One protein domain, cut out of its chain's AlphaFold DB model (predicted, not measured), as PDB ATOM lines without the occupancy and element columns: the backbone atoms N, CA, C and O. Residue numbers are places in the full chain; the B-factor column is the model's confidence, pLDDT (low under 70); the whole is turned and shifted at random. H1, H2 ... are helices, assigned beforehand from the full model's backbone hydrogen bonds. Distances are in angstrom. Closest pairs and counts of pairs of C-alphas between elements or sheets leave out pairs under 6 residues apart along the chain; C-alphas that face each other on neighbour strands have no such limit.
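This is residues 11 to 58 of the 79 residues of an uncharacterized protein of Nitrosospira lacus (UniProt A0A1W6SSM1). Three helices, H2, H3 and H4, pack as a small bundle with their centres in a triangle; short H1 lies near H2 and H4, away from H3. The printed part has 48 residues, with four named helices in the order H1 to H4 and no named strand: all helix. It is compact, with a radius of gyration of the C-alphas of 9.4 A, spanning 24 by 23 by 15 A.

Find C-alpha 11 at (218.004, 199.656, 169.021), where H1, residues 11 to 15, begins. H2, residues 18 to 28, runs 15.3 A; H3, residues 31 to 38, 10.4 A; H4, residues 42 to 58, 23.7 A to C-alpha 58 at (228.277, 191.665, 155.233).

H1 is close to but not clearly touching H2 (closest C-alphas Leu 13 and Asn 21, 6.0 A) and H4 (Leu 13 and Ile 46, 5.9 A); H1 and H3 are apart. H2 and H3, a hairpin, touch at Thr 26 and Ala 34, their closest C-alphas, 5.2 A, at a shallow tilt of 25 degrees, opposite ways. H2 and H4 touch, closest C-alphas Lys 18 and Lys 42, 6.3 A, at a shallow 17 degrees, the same way. H3 and H4, a hairpin, touch through residues 45 to 49 of H4 alone, closest C-alphas Leu 37 and Leu 45, 5.7 A, opposite ways at 32 degrees, only just shallow. The packing is mostly aligned, at shallow tilts. In H1, H2, H3 and H4 every O i to N i+4 pair is within hydrogen-bond range.

The C-alphas farthest apart, of Gly 39 and Ser 58, are 26.0 A apart. The printed part has no cut, and its three links are tight. Look for pLDDT under 70 at residues 11 to 16 and 54 to 58.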
ATOM      1  N   SER A  11     218.289 198.552 168.099       56.28
ATOM      2  CA  SER A  11     218.004 199.656 169.021       56.28
ATOM      3  C   SER A  11     217.444 200.872 168.274       56.28
ATOM      4  O   SER A  11     216.534 201.540 168.776       56.28
ATOM      5  N   TYR A  12     217.949 201.180 167.073       61.25
ATOM      6  CA  TYR A  12     217.617 202.426 166.362       61.25
ATOM      7  C   TYR A  12     216.221 202.325 165.759       61.25
ATOM      8  O   TYR A  12     215.370 203.194 165.954       61.25
ATOM      9  N   LEU A  13     215.963 201.211 165.079       63.09
ATOM     10  CA  LEU A  13     214.712 200.921 164.392       63.09
ATOM     11  C   LEU A  13     213.549 200.741 165.389       63.09
ATOM     12  O   LEU A  13     212.404 201.092 165.085       63.09
ATOM     13  N   SER A  14     213.843 200.295 166.617       64.44
ATOM     14  CA  SER A  14     212.866 200.214 167.711       64.44
ATOM     15  C   SER A  14     212.466 201.581 168.274       64.44
ATOM     16  O   SER A  14     211.289 201.770 168.601       64.44
ATOM     17  N   TYR A  15     213.388 202.546 168.340       66.31
ATOM     18  CA  TYR A  15     213.120 203.889 168.870       66.31
ATOM     19  C   TYR A  15     212.519 204.858 167.847       66.31
ATOM     20  O   TYR A  15     211.850 205.817 168.230       66.31
ATOM     21  N   VAL A  16     212.709 204.612 166.550       68.19
ATOM     22  CA  VAL A  16     212.190 205.490 165.495       68.19
ATOM     23  C   VAL A  16     210.810 205.057 164.983       68.19
ATOM     24  O   VAL A  16     210.413 203.887 165.014       68.19
ATOM     25  N   SER A  17     210.040 206.036 164.507       74.75
ATOM     26  CA  SER A  17     208.721 205.827 163.903       74.75
ATOM     27  C   SER A  17     208.797 204.927 162.664       74.75
ATOM     28  O   SER A  17     209.824 204.850 161.988       74.75
ATOM     29  N   LYS A  18     207.683 204.264 162.329       73.25
ATOM     30  CA  LYS A  18     207.579 203.386 161.149       73.25
ATOM     31  C   LYS A  18     207.958 204.106 159.841       73.25
ATOM     32  O   LYS A  18     208.602 203.516 158.986       73.25
ATOM     33  N   ASP A  19     207.616 205.384 159.725       75.56
ATOM     34  CA  ASP A  19     207.965 206.228 158.576       75.56
ATOM     35  C   ASP A  19     209.486 206.432 158.433       75.56
ATOM     36  O   ASP A  19     210.070 206.203 157.376       75.56
ATOM     37  N   ARG A  20     210.162 206.735 159.548       75.75
ATOM     38  CA  ARG A  20     211.619 206.916 159.583       75.75
ATOM     39  C   ARG A  20     212.364 205.626 159.251       75.75
ATOM     40  O   ARG A  20     213.370 205.665 158.556       75.75
ATOM     41  N   ASN A  21     211.844 204.498 159.722       74.31
ATOM     42  CA  ASN A  21     212.321 203.169 159.363       74.31
ATOM     43  C   ASN A  21     212.249 202.924 157.844       74.31
ATOM     44  O   ASN A  21     213.234 202.523 157.235       74.31
ATOM     45  N   LEU A  22     211.104 203.218 157.219       74.31
ATOM     46  CA  LEU A  22     210.926 203.060 155.772       74.31
ATOM     47  C   LEU A  22     211.854 203.970 154.969       74.31
ATOM     48  O   LEU A  22     212.413 203.533 153.968       74.31
ATOM     49  N   SER A  23     212.065 205.205 155.431       73.19
ATOM     50  CA  SER A  23     213.019 206.128 154.811       73.19
ATOM     51  C   SER A  23     214.446 205.575 154.844       73.19
ATOM     52  O   SER A  23     215.146 205.649 153.840       73.19
ATOM     53  N   VAL A  24     214.867 204.986 155.968       73.44
ATOM     54  CA  VAL A  24     216.201 204.384 156.113       73.44
ATOM     55  C   VAL A  24     216.357 203.172 155.199       73.44
ATOM     56  O   VAL A  24     217.375 203.052 154.529       73.44
ATOM     57  N   VAL A  25     215.347 202.303 155.108       73.94
ATOM     58  CA  VAL A  25     215.410 201.143 154.203       73.94
ATOM     59  C   VAL A  25     215.351 201.557 152.728       73.94
ATOM     60  O   VAL A  25     216.030 200.961 151.894       73.94
ATOM     61  N   THR A  26     214.604 202.612 152.396       76.31
ATOM     62  CA  THR A  26     214.577 203.188 151.040       76.31
ATOM     63  C   THR A  26     215.960 203.670 150.611       76.31
ATOM     64  O   THR A  26     216.357 203.446 149.471       76.31
ATOM     65  N   GLU A  27     216.678 204.334 151.521       70.56
ATOM     66  CA  GLU A  27     217.991 204.926 151.258       70.56
ATOM     67  C   GLU A  27     219.124 203.891 151.292       70.56
ATOM     68  O   GLU A  27     220.035 203.949 150.470       70.56
ATOM     69  N   ALA A  28     219.063 202.931 152.219       70.19
ATOM     70  CA  ALA A  28     220.115 201.939 152.411       70.19
ATOM     71  C   ALA A  28     219.990 200.730 151.474       70.19
ATOM     72  O   ALA A  28     221.005 200.254 150.975       70.19
ATOM     73  N   VAL A  29     218.768 200.240 151.244       71.19
ATOM     74  CA  VAL A  29     218.502 199.045 150.432       71.19
ATOM     75  C   VAL A  29     218.008 199.459 149.058       71.19
ATOM     76  O   VAL A  29     218.758 199.355 148.088       71.19
ATOM     77  N   SER A  30     216.752 199.911 148.967       70.38
ATOM     78  CA  SER A  30     216.109 200.414 147.747       70.38
ATOM     79  C   SER A  30     214.619 200.727 147.979       70.38
ATOM     80  O   SER A  30     213.969 200.068 148.798       70.38
ATOM     81  N   PRO A  31     214.022 201.656 147.205       72.62
ATOM     82  CA  PRO A  31     212.590 201.966 147.258       72.62
ATOM     83  C   PRO A  31     211.638 200.765 147.077       72.62
ATOM     84  O   PRO A  31     210.702 200.661 147.866       72.62
ATOM     85  N   PRO A  32     211.840 199.818 146.134       72.94
ATOM     86  CA  PRO A  32     211.005 198.617 146.049       72.94
ATOM     87  C   PRO A  32     211.021 197.761 147.325       72.94
ATOM     88  O   PRO A  32     209.973 197.248 147.708       72.94
ATOM     89  N   ASN A  33     212.155 197.653 148.027       72.31
ATOM     90  CA  ASN A  33     212.218 196.899 149.285       72.31
ATOM     91  C   ASN A  33     211.474 197.633 150.405       72.31
ATOM     92  O   ASN A  33     210.745 197.008 151.169       72.31
ATOM     93  N   ALA A  34     211.558 198.963 150.462       77.00
ATOM     94  CA  ALA A  34     210.765 199.739 151.411       77.00
ATOM     95  C   ALA A  34     209.249 199.605 151.169       77.00
ATOM     96  O   ALA A  34     208.485 199.497 152.126       77.00
ATOM     97  N   GLU A  35     208.801 199.535 149.912       79.31
ATOM     98  CA  GLU A  35     207.387 199.306 149.584       79.31
ATOM     99  C   GLU A  35     206.880 197.946 150.091       79.31
ATOM    100  O   GLU A  35     205.760 197.867 150.607       79.31
ATOM    101  N   LEU A  36     207.710 196.898 150.014       79.75
ATOM    102  CA  LEU A  36     207.409 195.573 150.571       79.75
ATOM    103  C   LEU A  36     207.291 195.623 152.102       79.75
ATOM    104  O   LEU A  36     206.378 195.035 152.684       79.75
ATOM    105  N   LEU A  37     208.160 196.398 152.756       78.06
ATOM    106  CA  LEU A  37     208.175 196.570 154.211       78.06
ATOM    107  C   LEU A  37     207.053 197.476 154.729       78.06
ATOM    108  O   LEU A  37     206.638 197.365 155.886       78.06
ATOM    109  N   ARG A  38     206.513 198.369 153.891       80.31
ATOM    110  CA  ARG A  38     205.453 199.316 154.278       80.31
ATOM    111  C   ARG A  38     204.192 198.604 154.768       80.31
ATOM    112  O   ARG A  38     203.531 199.096 155.689       80.31
ATOM    113  N   GLY A  39     203.886 197.437 154.201       81.75
ATOM    114  CA  GLY A  39     202.757 196.593 154.601       81.75
ATOM    115  C   GLY A  39     202.953 195.852 155.928       81.75
ATOM    116  O   GLY A  39     201.973 195.413 156.529       81.75
ATOM    117  N   LEU A  40     204.188 195.751 156.426       79.56
ATOM    118  CA  LEU A  40     204.524 194.913 157.574       79.56
ATOM    119  C   LEU A  40     204.259 195.620 158.908       79.56
ATOM    120  O   LEU A  40     204.217 196.854 159.024       79.56
ATOM    121  N   LYS A  41     204.049 194.823 159.958       80.88
ATOM    122  CA  LYS A  41     203.979 195.331 161.336       80.88
ATOM    123  C   LYS A  41     205.361 195.822 161.758       80.88
ATOM    124  O   LYS A  41     206.363 195.302 161.297       80.88
ATOM    125  N   LYS A  42     205.426 196.800 162.669       74.75
ATOM    126  CA  LYS A  42     206.697 197.427 163.082       74.75
ATOM    127  C   LYS A  42     207.759 196.400 163.512       74.75
ATOM    128  O   LYS A  42     208.894 196.523 163.090       74.75
ATOM    129  N   ALA A  43     207.384 195.389 164.299       76.50
ATOM    130  CA  ALA A  43     208.311 194.341 164.740       76.50
ATOM    131  C   ALA A  43     208.899 193.527 163.570       76.50
ATOM    132  O   ALA A  43     210.091 193.252 163.547       76.50
ATOM    133  N   ASP A  44     208.062 193.204 162.586       79.44
ATOM    134  CA  ASP A  44     208.425 192.436 161.393       79.44
ATOM    135  C   ASP A  44     209.270 193.279 160.420       79.44
ATOM    136  O   ASP A  44     210.297 192.837 159.916       79.44
ATOM    137  N   LEU A  45     208.917 194.563 160.281       79.25
ATOM    138  CA  LEU A  45     209.713 195.553 159.564       79.25
ATOM    139  C   LEU A  45     211.121 195.685 160.156       79.25
ATOM    140  O   LEU A  45     212.069 195.790 159.390       79.25
ATOM    141  N   ILE A  46     211.263 195.709 161.487       73.69
ATOM    142  CA  ILE A  46     212.571 195.843 162.149       73.69
ATOM    143  C   ILE A  46     213.438 194.622 161.839       73.69
ATOM    144  O   ILE A  46     214.592 194.792 161.467       73.69
ATOM    145  N   GLN A  47     212.874 193.415 161.937       76.06
ATOM    146  CA  GLN A  47     213.583 192.168 161.636       76.06
ATOM    147  C   GLN A  47     214.029 192.092 160.174       76.06
ATOM    148  O   GLN A  47     215.179 191.771 159.890       76.06
ATOM    149  N   GLN A  48     213.135 192.413 159.240       76.06
ATOM    150  CA  GLN A  48     213.465 192.363 157.821       76.06
ATOM    151  C   GLN A  48     214.449 193.483 157.448       76.06
ATOM    152  O   GLN A  48     215.407 193.225 156.732       76.06
ATOM    153  N   ALA A  49     214.281 194.700 157.976       74.88
ATOM    154  CA  ALA A  49     215.237 195.790 157.786       74.88
ATOM    155  C   ALA A  49     216.623 195.446 158.350       74.88
ATOM    156  O   ALA A  49     217.622 195.750 157.709       74.88
ATOM    157  N   ASP A  50     216.694 194.797 159.514       73.31
ATOM    158  CA  ASP A  50     217.949 194.319 160.096       73.31
ATOM    159  C   ASP A  50     218.635 193.285 159.196       73.31
ATOM    160  O   ASP A  50     219.823 193.425 158.909       73.31
ATOM    161  N   SER A  51     217.877 192.320 158.669       74.00
ATOM    162  CA  SER A  51     218.388 191.301 157.745       74.00
ATOM    163  C   SER A  51     218.960 191.923 156.464       74.00
ATOM    164  O   SER A  51     220.086 191.623 156.077       74.00
ATOM    165  N   GLU A  52     218.230 192.853 155.842       73.56
ATOM    166  CA  GLU A  52     218.649 193.527 154.604       73.56
ATOM    167  C   GLU A  52     219.862 194.450 154.828       73.56
ATOM    168  O   GLU A  52     220.789 194.496 154.020       73.56
ATOM    169  N   LEU A  53     219.892 195.184 155.946       71.06
ATOM    170  CA  LEU A  53     221.017 196.051 156.311       71.06
ATOM    171  C   LEU A  53     222.264 195.245 156.687       71.06
ATOM    172  O   LEU A  53     223.385 195.661 156.383       71.06
ATOM    173  N   SER A  54     222.076 194.109 157.354       68.75
ATOM    174  CA  SER A  54     223.152 193.187 157.708       68.75
ATOM    175  C   SER A  54     223.723 192.501 156.475       68.75
ATOM    176  O   SER A  54     224.943 192.403 156.372       68.75
ATOM    177  N   ASP A  55     222.885 192.116 155.507       64.69
ATOM    178  CA  ASP A  55     223.329 191.592 154.212       64.69
ATOM    179  C   ASP A  55     224.196 192.628 153.479       64.69
ATOM    180  O   ASP A  55     225.367 192.367 153.203       64.69
ATOM    181  N   LEU A  56     223.716 193.872 153.342       62.53
ATOM    182  CA  LEU A  56     224.483 194.987 152.762       62.53
ATOM    183  C   LEU A  56     225.804 195.284 153.486       62.53
ATOM    184  O   LEU A  56     226.774 195.731 152.864       62.53
ATOM    185  N   ARG A  57     225.843 195.094 154.809       63.12
ATOM    186  CA  ARG A  57     227.043 195.296 155.634       63.12
ATOM    187  C   ARG A  57     228.021 194.124 155.533       63.12
ATOM    188  O   ARG A  57     229.218 194.342 155.715       63.12
ATOM    189  N   SER A  58     227.520 192.920 155.263       50.50
ATOM    190  CA  SER A  58     228.277 191.665 155.233       50.50
ATOM    191  C   SER A  58     228.820 191.312 153.843       50.50
ATOM    192  O   SER A  58     229.698 190.460 153.746       50.50
TER     193      SER A  58